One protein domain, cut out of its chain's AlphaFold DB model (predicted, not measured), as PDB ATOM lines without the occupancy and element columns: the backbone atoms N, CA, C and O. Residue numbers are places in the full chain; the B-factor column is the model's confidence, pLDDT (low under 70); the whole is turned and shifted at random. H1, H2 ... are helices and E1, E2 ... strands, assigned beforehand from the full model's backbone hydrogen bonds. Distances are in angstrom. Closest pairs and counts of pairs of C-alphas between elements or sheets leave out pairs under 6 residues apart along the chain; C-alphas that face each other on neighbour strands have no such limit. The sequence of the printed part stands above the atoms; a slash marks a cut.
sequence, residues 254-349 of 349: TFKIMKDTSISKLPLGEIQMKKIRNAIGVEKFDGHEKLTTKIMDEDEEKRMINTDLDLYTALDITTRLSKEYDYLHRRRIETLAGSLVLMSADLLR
ATOM      1  N   THR A 254     -25.019  40.112   6.758       86.31
ATOM      2  CA  THR A 254     -25.519  38.738   6.913       86.31
ATOM      3  C   THR A 254     -26.971  38.642   6.454       86.31
ATOM      4  O   THR A 254     -27.327  37.755   5.680       86.31
ATOM      5  N   PHE A 255     -27.821  39.584   6.870       82.75
ATOM      6  CA  PHE A 255     -29.226  39.580   6.464       82.75
ATOM      7  C   PHE A 255     -29.442  39.854   4.981       82.75
ATOM      8  O   PHE A 255     -30.401  39.319   4.427       82.75
ATOM      9  N   LYS A 256     -28.577  40.641   4.329       83.38
ATOM     10  CA  LYS A 256     -28.627  40.788   2.866       83.38
ATOM     11  C   LYS A 256     -28.399  39.435   2.196       83.38
ATOM     12  O   LYS A 256     -29.239  39.009   1.418       83.38
ATOM     13  N   ILE A 257     -27.347  38.713   2.588       88.00
ATOM     14  CA  ILE A 257     -27.055  37.380   2.038       88.00
ATOM     15  C   ILE A 257     -28.194  36.397   2.300       88.00
ATOM     16  O   ILE A 257     -28.560  35.636   1.409       88.00
ATOM     17  N   MET A 258     -28.797  36.421   3.490       88.94
ATOM     18  CA  MET A 258     -29.913  35.527   3.825       88.94
ATOM     19  C   MET A 258     -31.142  35.701   2.926       88.94
ATOM     20  O   MET A 258     -31.906  34.747   2.789       88.94
ATOM     21  N   LYS A 259     -31.360  36.890   2.345       87.50
ATOM     22  CA  LYS A 259     -32.466  37.134   1.401       87.50
ATOM     23  C   LYS A 259     -32.224  36.454   0.050       87.50
ATOM     24  O   LYS A 259     -33.182  36.046  -0.595       87.50
ATOM     25  N   ASP A 260     -30.957  36.278  -0.321       87.94
ATOM     26  CA  ASP A 260     -30.545  35.738  -1.622       87.94
ATOM     27  C   ASP A 260     -30.038  34.285  -1.540       87.94
ATOM     28  O   ASP A 260     -29.693  33.674  -2.551       87.94
ATOM     29  N   THR A 261     -29.980  33.713  -0.336       92.56
ATOM     30  CA  THR A 261     -29.408  32.385  -0.077       92.56
ATOM     31  C   THR A 261     -30.483  31.421   0.404       92.56
ATOM     32  O   THR A 261     -31.205  31.716   1.356       92.56
ATOM     33  N   SER A 262     -30.565  30.246  -0.220       95.38
ATOM     34  CA  SER A 262     -31.471  29.166   0.183       95.38
ATOM     35  C   SER A 262     -30.888  28.294   1.298       95.38
ATOM     36  O   SER A 262     -29.670  28.202   1.481       95.38
ATOM     37  N   ILE A 263     -31.755  27.577   2.020       94.94
ATOM     38  CA  ILE A 263     -31.350  26.607   3.054       94.94
ATOM     39  C   ILE A 263     -30.363  25.564   2.510       94.94
ATOM     40  O   ILE A 263     -29.427  25.183   3.212       94.94
ATOM     41  N   SER A 264     -30.541  25.125   1.262       94.25
ATOM     42  CA  SER A 264     -29.679  24.145   0.592       94.25
ATOM     43  C   SER A 264     -28.226  24.601   0.430       94.25
ATOM     44  O   SER A 264     -27.348  23.761   0.238       94.25
ATOM     45  N   LYS A 265     -27.946  25.907   0.532       93.88
ATOM     46  CA  LYS A 265     -26.588  26.465   0.460       93.88
ATOM     47  C   LYS A 265     -25.869  26.493   1.807       93.88
ATOM     48  O   LYS A 265     -24.648  26.623   1.818       93.88
ATOM     49  N   LEU A 266     -26.582  26.351   2.928       92.31
ATOM     50  CA  LEU A 266     -25.942  26.276   4.238       92.31
ATOM     51  C   LEU A 266     -25.381  24.874   4.501       92.31
ATOM     52  O   LEU A 266     -26.119  23.887   4.386       92.31
ATOM     53  N   PRO A 267     -24.130  24.759   4.984       88.12
ATOM     54  CA  PRO A 267     -23.645  23.516   5.568       88.12
ATOM     55  C   PRO A 267     -24.593  23.072   6.687       88.12
ATOM     56  O   PRO A 267     -24.821  23.817   7.631       88.12
ATOM     57  N   LEU A 268     -25.164  21.867   6.598       90.56
ATOM     58  CA  LEU A 268     -26.138  21.340   7.573       90.56
ATOM     59  C   LEU A 268     -27.475  22.117   7.653       90.56
ATOM     60  O   LEU A 268     -28.226  21.917   8.611       90.56
ATOM     61  N   GLY A 269     -27.822  22.946   6.658       92.94
ATOM     62  CA  GLY A 269     -29.068  23.727   6.644       92.94
ATOM     63  C   GLY A 269     -30.329  22.870   6.814       92.94
ATOM     64  O   GLY A 269     -31.163  23.144   7.677       92.94
ATOM     65  N   GLU A 270     -30.436  21.761   6.075       94.69
ATOM     66  CA  GLU A 270     -31.563  20.823   6.201       94.69
ATOM     67  C   GLU A 270     -31.639  20.196   7.604       94.69
ATOM     68  O   GLU A 270     -32.718  20.068   8.183       94.69
ATOM     69  N   ILE A 271     -30.495  19.836   8.197       95.00
ATOM     70  CA  ILE A 271     -30.435  19.273   9.556       95.00
ATOM     71  C   ILE A 271     -30.912  20.308  10.574       95.00
ATOM     72  O   ILE A 271     -31.653  19.967  11.503       95.00
ATOM     73  N   GLN A 272     -30.525  21.571  10.405       94.75
ATOM     74  CA  GLN A 272     -30.982  22.646  11.273       94.75
ATOM     75  C   GLN A 272     -32.496  22.861  11.145       94.75
ATOM     76  O   GLN A 272     -33.192  22.929  12.161       94.75
ATOM     77  N   MET A 273     -33.036  22.834   9.925       96.12
ATOM     78  CA  MET A 273     -34.481  22.891   9.702       96.12
ATOM     79  C   MET A 273     -35.223  21.680  10.279       96.12
ATOM     80  O   MET A 273     -36.306  21.847  10.831       96.12
ATOM     81  N   LYS A 274     -34.638  20.472  10.268       95.50
ATOM     82  CA  LYS A 274     -35.204  19.299  10.969       95.50
ATOM     83  C   LYS A 274     -35.294  19.531  12.477       95.50
ATOM     84  O   LYS A 274     -36.299  19.173  13.092       95.50
ATOM     85  N   LYS A 275     -34.281  20.151  13.092       95.44
ATOM     86  CA  LYS A 275     -34.333  20.513  14.522       95.44
ATOM     87  C   LYS A 275     -35.434  21.536  14.798       95.44
ATOM     88  O   LYS A 275     -36.134  21.388  15.798       95.44
ATOM     89  N   ILE A 276     -35.595  22.529  13.921       95.19
ATOM     90  CA  ILE A 276     -36.673  23.525  14.003       95.19
ATOM     91  C   ILE A 276     -38.042  22.846  13.878       95.19
ATOM     92  O   ILE A 276     -38.883  23.036  14.754       95.19
ATOM     93  N   ARG A 277     -38.241  21.990  12.866       95.75
ATOM     94  CA  ARG A 277     -39.464  21.192  12.667       95.75
ATOM     95  C   ARG A 277     -39.823  20.386  13.907       95.75
ATOM     96  O   ARG A 277     -40.958  20.432  14.360       95.75
ATOM     97  N   ASN A 278     -38.849  19.717  14.514       93.88
ATOM     98  CA  ASN A 278     -39.071  18.944  15.738       93.88
ATOM     99  C   ASN A 278     -39.374  19.819  16.965       93.88
ATOM    100  O   ASN A 278     -40.034  19.351  17.887       93.88
ATOM    101  N   ALA A 279     -38.866  21.054  17.012       92.81
ATOM    102  CA  ALA A 279     -39.131  21.987  18.106       92.81
ATOM    103  C   ALA A 279     -40.485  22.698  17.963       92.81
ATOM    104  O   ALA A 279     -41.127  22.966  18.964       92.81
ATOM    105  N   ILE A 280     -40.934  22.991  16.742       93.88
ATOM    106  CA  ILE A 280     -42.291  23.495  16.477       93.88
ATOM    107  C   ILE A 280     -43.310  22.346  16.605       93.88
ATOM    108  O   ILE A 280     -44.428  22.523  17.080       93.88
ATOM    109  N   GLY A 281     -42.918  21.128  16.252       92.25
ATOM    110  CA  GLY A 281     -43.824  19.999  16.129       92.25
ATOM    111  C   GLY A 281     -44.231  19.811  14.673       92.25
ATOM    112  O   GLY A 281     -44.491  20.772  13.946       92.25
ATOM    113  N   VAL A 282     -44.259  18.544  14.262       91.69
ATOM    114  CA  VAL A 282     -44.405  18.134  12.861       91.69
ATOM    115  C   VAL A 282     -45.676  18.707  12.242       91.69
ATOM    116  O   VAL A 282     -45.596  19.317  11.189       91.69
ATOM    117  N   GLU A 283     -46.818  18.605  12.921       90.31
ATOM    118  CA  GLU A 283     -48.108  19.068  12.392       90.31
ATOM    119  C   GLU A 283     -48.127  20.571  12.091       90.31
ATOM    120  O   GLU A 283     -48.521  20.990  11.004       90.31
ATOM    121  N   LYS A 284     -47.656  21.396  13.034       91.69
ATOM    122  CA  LYS A 284     -47.642  22.857  12.878       91.69
ATOM    123  C   LYS A 284     -46.615  23.317  11.849       91.69
ATOM    124  O   LYS A 284     -46.883  24.249  11.096       91.69
ATOM    125  N   PHE A 285     -45.447  22.677  11.819       94.00
ATOM    126  CA  PHE A 285     -44.417  22.993  10.835       94.00
ATOM    127  C   PHE A 285     -44.863  22.589   9.424       94.00
ATOM    128  O   PHE A 285     -44.798  23.401   8.504       94.00
ATOM    129  N   ASP A 286     -45.365  21.363   9.266       93.12
ATOM    130  CA  ASP A 286     -45.776  20.816   7.975       93.12
ATOM    131  C   ASP A 286     -47.064  21.447   7.452       93.12
ATOM    132  O   ASP A 286     -47.288  21.466   6.244       93.12
ATOM    133  N   GLY A 287     -47.901  21.996   8.335       90.25
ATOM    134  CA  GLY A 287     -49.068  22.791   7.964       90.25
ATOM    135  C   GLY A 287     -48.722  24.112   7.267       90.25
ATOM    136  O   GLY A 287     -49.594  24.704   6.636       90.25
ATOM    137  N   HIS A 288     -47.467  24.576   7.332       92.00
ATOM    138  CA  HIS A 288     -47.052  25.835   6.723       92.00
ATOM    139  C   HIS A 288     -46.458  25.623   5.319       92.00
ATOM    140  O   HIS A 288     -45.281  25.302   5.168       92.00
ATOM    141  N   GLU A 289     -47.240  25.917   4.275       89.50
ATOM    142  CA  GLU A 289     -46.926  25.600   2.868       89.50
ATOM    143  C   GLU A 289     -45.537  26.045   2.392       89.50
ATOM    144  O   GLU A 289     -44.893  25.337   1.633       89.50
ATOM    145  N   LYS A 290     -45.031  27.195   2.852       92.31
ATOM    146  CA  LYS A 290     -43.694  27.665   2.445       92.31
ATOM    147  C   LYS A 290     -42.535  26.850   3.027       92.31
ATOM    148  O   LYS A 290     -41.476  26.799   2.410       92.31
ATOM    149  N   LEU A 291     -42.712  26.257   4.211       93.50
ATOM    150  CA  LEU A 291     -41.659  25.521   4.922       93.50
ATOM    151  C   LEU A 291     -41.495  24.087   4.414       93.50
ATOM    152  O   LEU A 291     -40.479  23.449   4.705       93.50
ATOM    153  N   THR A 292     -42.468  23.586   3.653       93.75
ATOM    154  CA  THR A 292     -42.467  22.215   3.153       93.75
ATOM    155  C   THR A 292     -42.746  22.129   1.666       93.75
ATOM    156  O   THR A 292     -43.615  22.821   1.153       93.75
ATOM    157  N   THR A 293     -42.086  21.195   0.999       91.44
ATOM    158  CA  THR A 293     -42.402  20.786  -0.366       91.44
ATOM    159  C   THR A 293     -43.180  19.477  -0.312       91.44
ATOM    160  O   THR A 293     -42.818  18.557   0.428       91.44
ATOM    161  N   LYS A 294     -44.264  19.393  -1.085       88.69
ATOM    162  CA  LYS A 294     -45.035  18.160  -1.252       88.69
ATOM    163  C   LYS A 294     -44.384  17.297  -2.324       88.69
ATOM    164  O   LYS A 294     -44.141  17.779  -3.428       88.69
ATOM    165  N   ILE A 295     -44.126  16.038  -2.000       86.12
ATOM    166  CA  ILE A 295     -43.622  15.032  -2.934       86.12
ATOM    167  C   ILE A 295     -44.610  13.870  -2.918       86.12
ATOM    168  O   ILE A 295     -45.018  13.413  -1.851       86.12
ATOM    169  N   MET A 296     -45.012  13.433  -4.107       83.62
ATOM    170  CA  MET A 296     -45.824  12.234  -4.279       83.62
ATOM    171  C   MET A 296     -44.889  11.031  -4.341       83.62
ATOM    172  O   MET A 296     -43.978  11.017  -5.168       83.62
ATOM    173  N   ASP A 297     -45.113  10.049  -3.476       79.31
ATOM    174  CA  ASP A 297     -44.357   8.799  -3.440       79.31
ATOM    175  C   ASP A 297     -45.343   7.632  -3.392       79.31
ATOM    176  O   ASP A 297     -46.078   7.516  -2.417       79.31
ATOM    177  N   GLU A 298     -45.397   6.825  -4.455       75.69
ATOM    178  CA  GLU A 298     -46.222   5.603  -4.533       75.69
ATOM    179  C   GLU A 298     -47.676   5.779  -4.023       75.69
ATOM    180  O   GLU A 298     -48.191   4.948  -3.283       75.69
ATOM    181  N   ASP A 299     -48.332   6.880  -4.416       76.56
ATOM    182  CA  ASP A 299     -49.698   7.287  -4.027       76.56
ATOM    183  C   ASP A 299     -49.879   7.885  -2.608       76.56
ATOM    184  O   ASP A 299     -50.996   8.248  -2.232       76.56
ATOM    185  N   GLU A 300     -48.800   8.115  -1.850       79.31
ATOM    186  CA  GLU A 300     -48.813   8.861  -0.581       79.31
ATOM    187  C   GLU A 300     -48.221  10.284  -0.718       79.31
ATOM    188  O   GLU A 300     -47.133  10.491  -1.266       79.31
ATOM    189  N   GLU A 301     -48.916  11.301  -0.178       81.75
ATOM    190  CA  GLU A 301     -48.374  12.668  -0.054       81.75
ATOM    191  C   GLU A 301     -47.352  12.703   1.093       81.75
ATOM    192  O   GLU A 301     -47.716  12.660   2.271       81.75
ATOM    193  N   LYS A 302     -46.065  12.858   0.766       86.81
ATOM    194  CA  LYS A 302     -45.007  13.118   1.749       86.81
ATOM    195  C   LYS A 302     -44.655  14.600   1.766       86.81
ATOM    196  O   LYS A 302     -44.375  15.216   0.738       86.81
ATOM    197  N   ARG A 303     -44.620  15.182   2.967       89.06
ATOM    198  CA  ARG A 303     -44.134  16.550   3.187       89.06
ATOM    199  C   ARG A 303     -42.673  16.518   3.599       89.06
ATOM    200  O   ARG A 303     -42.316  15.976   4.647       89.06
ATOM    201  N   MET A 304     -41.828  17.103   2.763       91.69
ATOM    202  CA  MET A 304     -40.409  17.293   3.037       91.69
ATOM    203  C   MET A 304     -40.113  18.755   3.332       91.69
ATOM    204  O   MET A 304     -40.874  19.632   2.951       91.69
ATOM    205  N   ILE A 305     -39.001  19.032   4.010       94.56
ATOM    206  CA  ILE A 305     -38.554  20.408   4.247       94.56
ATOM    207  C   ILE A 305     -38.217  21.051   2.901       94.56
ATOM    208  O   ILE A 305     -37.469  20.476   2.115       94.56
ATOM    209  N   ASN A 306     -38.742  22.251   2.665       95.62
ATOM    210  CA  ASN A 306     -38.398  23.042   1.492       95.62
ATOM    211  C   ASN A 306     -36.999  23.650   1.677       95.62
ATOM    212  O   ASN A 306     -36.843  24.657   2.364       95.62
ATOM    213  N   THR A 307     -35.975  23.023   1.099       94.62
ATOM    214  CA  THR A 307     -34.583  23.492   1.191       94.62
ATOM    215  C   THR A 307     -34.250  24.606   0.195       94.62
ATOM    216  O   THR A 307     -33.203  25.239   0.331       94.62
ATOM    217  N   ASP A 308     -35.135  24.893  -0.758       94.56
ATOM    218  CA  ASP A 308     -34.980  25.998  -1.710       94.56
ATOM    219  C   ASP A 308     -35.509  27.326  -1.155       94.56
ATOM    220  O   ASP A 308     -35.247  28.384  -1.724       94.56
ATOM    221  N   LEU A 309     -36.215  27.290  -0.018       94.50
ATOM    222  CA  LEU A 309     -36.668  28.488   0.680       94.50
ATOM    223  C   LEU A 309     -35.470  29.345   1.109       94.50
ATOM    224  O   LEU A 309     -34.487  28.832   1.660       94.50
ATOM    225  N   ASP A 310     -35.576  30.657   0.892       92.38
ATOM    226  CA  ASP A 310     -34.575  31.611   1.348       92.38
ATOM    227  C   ASP A 310     -34.495  31.641   2.882       92.38
ATOM    228  O   ASP A 310     -35.488  31.488   3.609       92.38
ATOM    229  N   LEU A 311     -33.278  31.821   3.388       91.38
ATOM    230  CA  LEU A 311     -32.980  31.749   4.816       91.38
ATOM    231  C   LEU A 311     -33.726  32.817   5.613       91.38
ATOM    232  O   LEU A 311     -34.125  32.574   6.756       91.38
ATOM    233  N   TYR A 312     -33.938  33.988   5.015       87.62
ATOM    234  CA  TYR A 312     -34.650  35.086   5.652       87.62
ATOM    235  C   TYR A 312     -36.124  34.754   5.910       87.62
ATOM    236  O   TYR A 312     -36.639  34.965   7.016       87.62
ATOM    237  N   THR A 313     -36.800  34.190   4.914       87.81
ATOM    238  CA  THR A 313     -38.191  33.748   5.010       87.81
ATOM    239  C   THR A 313     -38.328  32.567   5.964       87.81
ATOM    240  O   THR A 313     -39.235  32.563   6.801       87.81
ATOM    241  N   ALA A 314     -37.406  31.600   5.913       91.38
ATOM    242  CA  ALA A 314     -37.379  30.478   6.851       91.38
ATOM    243  C   ALA A 314     -37.290  30.959   8.311       91.38
ATOM    244  O   ALA A 314     -38.045  30.506   9.181       91.38
ATOM    245  N   LEU A 315     -36.409  31.931   8.566       89.94
ATOM    246  CA  LEU A 315     -36.239  32.574   9.865       89.94
ATOM    247  C   LEU A 315     -37.508  33.316  10.320       89.94
ATOM    248  O   LEU A 315     -37.920  33.179  11.477       89.94
ATOM    249  N   ASP A 316     -38.134  34.101   9.437       86.44
ATOM    250  CA  ASP A 316     -39.370  34.835   9.749       86.44
ATOM    251  C   ASP A 316     -40.506  33.908  10.180       86.44
ATOM    252  O   ASP A 316     -41.084  34.073  11.257       86.44
ATOM    253  N   ILE A 317     -40.794  32.895   9.364       89.12
ATOM    254  CA  ILE A 317     -41.898  31.973   9.630       89.12
ATOM    255  C   ILE A 317     -41.649  31.223  10.942       89.12
ATOM    256  O   ILE A 317     -42.529  31.166  11.800       89.12
ATOM    257  N   THR A 318     -40.429  30.713  11.139       90.94
ATOM    258  CA  THR A 318     -40.046  29.965  12.345       90.94
ATOM    259  C   THR A 318     -40.248  30.790  13.614       90.94
ATOM    260  O   THR A 318     -40.872  30.341  14.578       90.94
ATOM    261  N   THR A 319     -39.748  32.026  13.621       88.31
ATOM    262  CA  THR A 319     -39.871  32.917  14.783       88.31
ATOM    263  C   THR A 319     -41.312  33.378  15.002       88.31
ATOM    264  O   THR A 319     -41.699  33.640  16.140       88.31
ATOM    265  N   ARG A 320     -42.144  33.453  13.957       86.69
ATOM    266  CA  ARG A 320     -43.575  33.760  14.088       86.69
ATOM    267  C   ARG A 320     -44.354  32.604  14.712       86.69
ATOM    268  O   ARG A 320     -45.076  32.838  15.677       86.69
ATOM    269  N   LEU A 321     -44.150  31.380  14.223       89.06
ATOM    270  CA  LEU A 321     -44.772  30.172  14.777       89.06
ATOM    271  C   LEU A 321     -44.424  29.992  16.261       89.06
ATOM    272  O   LEU A 321     -45.273  29.605  17.057       89.06
ATOM    273  N   SER A 322     -43.205  30.364  16.665       87.44
ATOM    274  CA  SER A 322     -42.757  30.257  18.060       87.44
ATOM    275  C   SER A 322     -43.599  31.045  19.079       87.44
ATOM    276  O   SER A 322     -43.557  30.727  20.267       87.44
ATOM    277  N   LYS A 323     -44.376  32.054  18.653       81.25
ATOM    278  CA  LYS A 323     -45.175  32.901  19.558       81.25
ATOM    279  C   LYS A 323     -46.303  32.163  20.271       81.25
ATOM    280  O   LYS A 323     -46.763  32.643  21.299       81.25
ATOM    281  N   GLU A 324     -46.756  31.045  19.719       82.56
ATOM    282  CA  GLU A 324     -47.875  30.275  20.268       82.56
ATOM    283  C   GLU A 324     -47.474  29.375  21.443       82.56
ATOM    284  O   GLU A 324     -48.334  28.735  22.045       82.56
ATOM    285  N   TYR A 325     -46.179  29.284  21.749       83.00
ATOM    286  CA  TYR A 325     -45.662  28.389  22.776       83.00
ATOM    287  C   TYR A 325     -45.301  29.138  24.056       83.00
ATOM    288  O   TYR A 325     -45.065  30.349  24.052       83.00
ATOM    289  N   ASP A 326     -45.181  28.382  25.149       77.12
ATOM    290  CA  ASP A 326     -44.581  28.865  26.389       77.12
ATOM    291  C   ASP A 326     -43.156  29.394  26.160       77.12
ATOM    292  O   ASP A 326     -42.490  29.077  25.168       77.12
ATOM    293  N   TYR A 327     -42.659  30.200  27.097       76.12
ATOM    294  CA  TYR A 327     -41.390  30.897  26.906       76.12
ATOM    295  C   TYR A 327     -40.187  29.956  26.712       76.12
ATOM    296  O   TYR A 327     -39.249  30.344  26.015       76.12
ATOM    297  N   LEU A 328     -40.175  28.747  27.297       77.81
ATOM    298  CA  LEU A 328     -39.058  27.807  27.149       77.81
ATOM    299  C   LEU A 328     -39.057  27.193  25.758       77.81
ATOM    300  O   LEU A 328     -38.007  27.157  25.107       77.81
ATOM    301  N   HIS A 329     -40.220  26.739  25.290       83.25
ATOM    302  CA  HIS A 329     -40.348  26.203  23.939       83.25
ATOM    303  C   HIS A 329     -40.088  27.281  22.893       83.25
ATOM    304  O   HIS A 329     -39.280  27.084  21.983       83.25
ATOM    305  N   ARG A 330     -40.709  28.450  23.069       85.06
ATOM    306  CA  ARG A 330     -40.509  29.612  22.212       85.06
ATOM    307  C   ARG A 330     -39.034  29.974  22.121       85.06
ATOM    308  O   ARG A 330     -38.500  30.071  21.022       85.06
ATOM    309  N   ARG A 331     -38.341  30.089  23.258       83.44
ATOM    310  CA  ARG A 331     -36.900  30.376  23.294       83.44
ATOM    311  C   ARG A 331     -36.081  29.314  22.569       83.44
ATOM    312  O   ARG A 331     -35.130  29.658  21.868       83.44
ATOM    313  N   ARG A 332     -36.404  28.029  22.745       87.62
ATOM    314  CA  ARG A 332     -35.719  26.940  22.033       87.62
ATOM    315  C   ARG A 332     -35.846  27.125  20.522       87.62
ATOM    316  O   ARG A 332     -34.838  27.024  19.828       87.62
ATOM    317  N   ILE A 333     -37.048  27.425  20.032       91.19
ATOM    318  CA  ILE A 333     -37.301  27.686  18.610       91.19
ATOM    319  C   ILE A 333     -36.547  28.944  18.153       91.19
ATOM    320  O   ILE A 333     -35.815  28.881  17.171       91.19
ATOM    321  N   GLU A 334     -36.644  30.054  18.892       89.88
ATOM    322  CA  GLU A 334     -35.947  31.318  18.599       89.88
ATOM    323  C   GLU A 334     -34.418  31.143  18.555       89.88
ATOM    324  O   GLU A 334     -33.764  31.739  17.705       89.88
ATOM    325  N   THR A 335     -33.852  30.293  19.419       89.31
ATOM    326  CA  THR A 335     -32.416  29.962  19.424       89.31
ATOM    327  C   THR A 335     -32.016  29.153  18.190       89.31
ATOM    328  O   THR A 335     -30.997  29.439  17.566       89.31
ATOM    329  N   LEU A 336     -32.814  28.144  17.823       91.75
ATOM    330  CA  LEU A 336     -32.572  27.344  16.618       91.75
ATOM    331  C   LEU A 336     -32.703  28.182  15.344       91.75
ATOM    332  O   LEU A 336     -31.989  27.936  14.378       91.75
ATOM    333  N   ALA A 337     -33.604  29.163  15.347       89.94
ATOM    334  CA  ALA A 337     -33.761  30.105  14.252       89.94
ATOM    335  C   ALA A 337     -32.572  31.082  14.192       89.94
ATOM    336  O   ALA A 337     -32.013  31.305  13.123       89.94
ATOM    337  N   GLY A 338     -32.121  31.597  15.343       88.69
ATOM    338  CA  GLY A 338     -30.945  32.465  15.444       88.69
ATOM    339  C   GLY A 338     -29.652  31.818  14.939       88.69
ATOM    340  O   GLY A 338     -28.797  32.515  14.398       88.69
ATOM    341  N   SER A 339     -29.513  30.489  15.022       89.25
ATOM    342  CA  SER A 339     -28.346  29.806  14.447       89.25
ATOM    343  C   SER A 339     -28.303  29.885  12.917       89.25
ATOM    344  O   SER A 339     -27.217  29.838  12.358       89.25
ATOM    345  N   LEU A 340     -29.438  30.050  12.222       89.56
ATOM    346  CA  LEU A 340     -29.437  30.259  10.766       89.56
ATOM    347  C   LEU A 340     -28.709  31.555  10.401       89.56
ATOM    348  O   LEU A 340     -27.972  31.585   9.419       89.56
ATOM    349  N   VAL A 341     -28.869  32.606  11.212       88.19
ATOM    350  CA  VAL A 341     -28.141  33.873  11.041       88.19
ATOM    351  C   VAL A 341     -26.646  33.642  11.211       88.19
ATOM    352  O   VAL A 341     -25.858  34.083  10.386       88.19
ATOM    353  N   LEU A 342     -26.256  32.895  12.241       87.19
ATOM    354  CA  LEU A 342     -24.851  32.610  12.530       87.19
ATOM    355  C   LEU A 342     -24.186  31.788  11.426       87.19
ATOM    356  O   LEU A 342     -23.118  32.158  10.954       87.19
ATOM    357  N   MET A 343     -24.865  30.744  10.951       89.44
ATOM    358  CA  MET A 343     -24.412  29.928   9.822       89.44
ATOM    359  C   MET A 343     -24.307  30.746   8.528       89.44
ATOM    360  O   MET A 343     -23.436  30.486   7.705       89.44
ATOM    361  N   SER A 344     -25.178  31.742   8.348       89.31
ATOM    362  CA  SER A 344     -25.122  32.649   7.197       89.31
ATOM    363  C   SER A 344     -23.975  33.649   7.313       89.31
ATOM    364  O   SER A 344     -23.356  33.985   6.311       89.31
ATOM    365  N   ALA A 345     -23.668  34.109   8.527       86.62
ATOM    366  CA  ALA A 345     -22.559  35.022   8.765       86.62
ATOM    367  C   ALA A 345     -21.205  34.369   8.449       86.62
ATOM    368  O   ALA A 345     -20.281  35.053   8.020       86.62
ATOM    369  N   ASP A 346     -21.091  33.049   8.604       85.12
ATOM    370  CA  ASP A 346     -19.892  32.311   8.202       85.12
ATOM    371  C   ASP A 346     -19.695  32.267   6.675       85.12
ATOM    372  O   ASP A 346     -18.573  32.051   6.235       85.12
ATOM    373  N   LEU A 347     -20.728  32.540   5.862       84.56
ATOM    374  CA  LEU A 347     -20.585  32.688   4.403       84.56
ATOM    375  C   LEU A 347     -19.936  34.019   3.986       84.56
ATOM    376  O   LEU A 347     -19.562  34.174   2.826       84.56
ATOM    377  N   LEU A 348     -19.850  34.995   4.898       80.25
ATOM    378  CA  LEU A 348     -19.174  36.278   4.659       80.25
ATOM    379  C   LEU A 348     -17.650  36.194   4.836       80.25
ATOM    380  O   LEU A 348     -16.957  37.157   4.508       80.25
ATOM    381  N   ARG A 349     -17.151  35.101   5.421       73.75
ATOM    382  CA  ARG A 349     -15.726  34.844   5.657       73.75
ATOM    383  C   ARG A 349     -15.154  34.006   4.527       73.75
ATOM    384  O   ARG A 349     -13.984  34.273   4.174       73.75
TER     385      ARG A 349
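What this domain is: This is residues 254 to 349 of the 349 residues of an uncharacterized protein of viral metagenome (UniProt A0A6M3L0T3). Three helices, H2, H4 and H5, stand side by side as a bundle, their centres making a triangle; H1 crosses one end of the H4 and H5 pair. A strand hairpin, E1 and E2, makes an arm whose tip, residues 296 to 301, sticks out. The 96 printed residues hold H1, H2, H3, E1, E2, H4 and H5 in that order, mostly helix, with one antiparallel two-strand sheet. The whole is compact, with a radius of gyration of the C-alphas of 13.3 A and spans of 45 by 31 by 17 A.

How they stand to each other: E1, residues 292 to 297, and E2, residues 300 to 305, form an antiparallel hairpin at 147 degrees; N 295 and O 302 are 2.9 A apart, within hydrogen-bond range. The closest C-alphas of E2 and H2, residues 269 to 280, are Ile 305 and Met 273, 7.2 A. H3, residues 282 to 286, is close to H2 but not clearly touching, Phe 285 to Arg 277 being the closest C-alphas at 5.6 A. H2 touches H5, residues 327 to 348, opposite ways at a shallow tilt of 12 degrees, closest at C-alphas 279 and 333, 6.0 A. H4, residues 311 to 324, and H5 form a helical hairpin at a shallow tilt of 9 degrees, closest at C-alphas 322 and 330, 4.8 A. H1, residues 254 to 260, touches H4 at residues 311 to 313 alone, about perpendicular at 74 degrees, closest at C-alphas 258 and 311, 5.0 A. Every O i to N i+4 pair is within range in H2 and H3, against 2 of 3 in H1, 8 of 10 in H4 and 14 of 18 in H5.

Where its parts are: H1 begins at C-alpha 254 (-25.519, 38.738, 6.913). H2 is 16.5 A long, E1 15.1 A, E2 16.2 A and H4 21.5 A. H5, 31.9 A, ends at C-alpha 348 (-19.174, 36.278, 4.659).

The domain as a whole: The C-alphas of Asp 299 and Arg 349, the two farthest apart, are 44.8 A apart. The printed part has no cut and no long link, and no printed residue is under 70 in pLDDT.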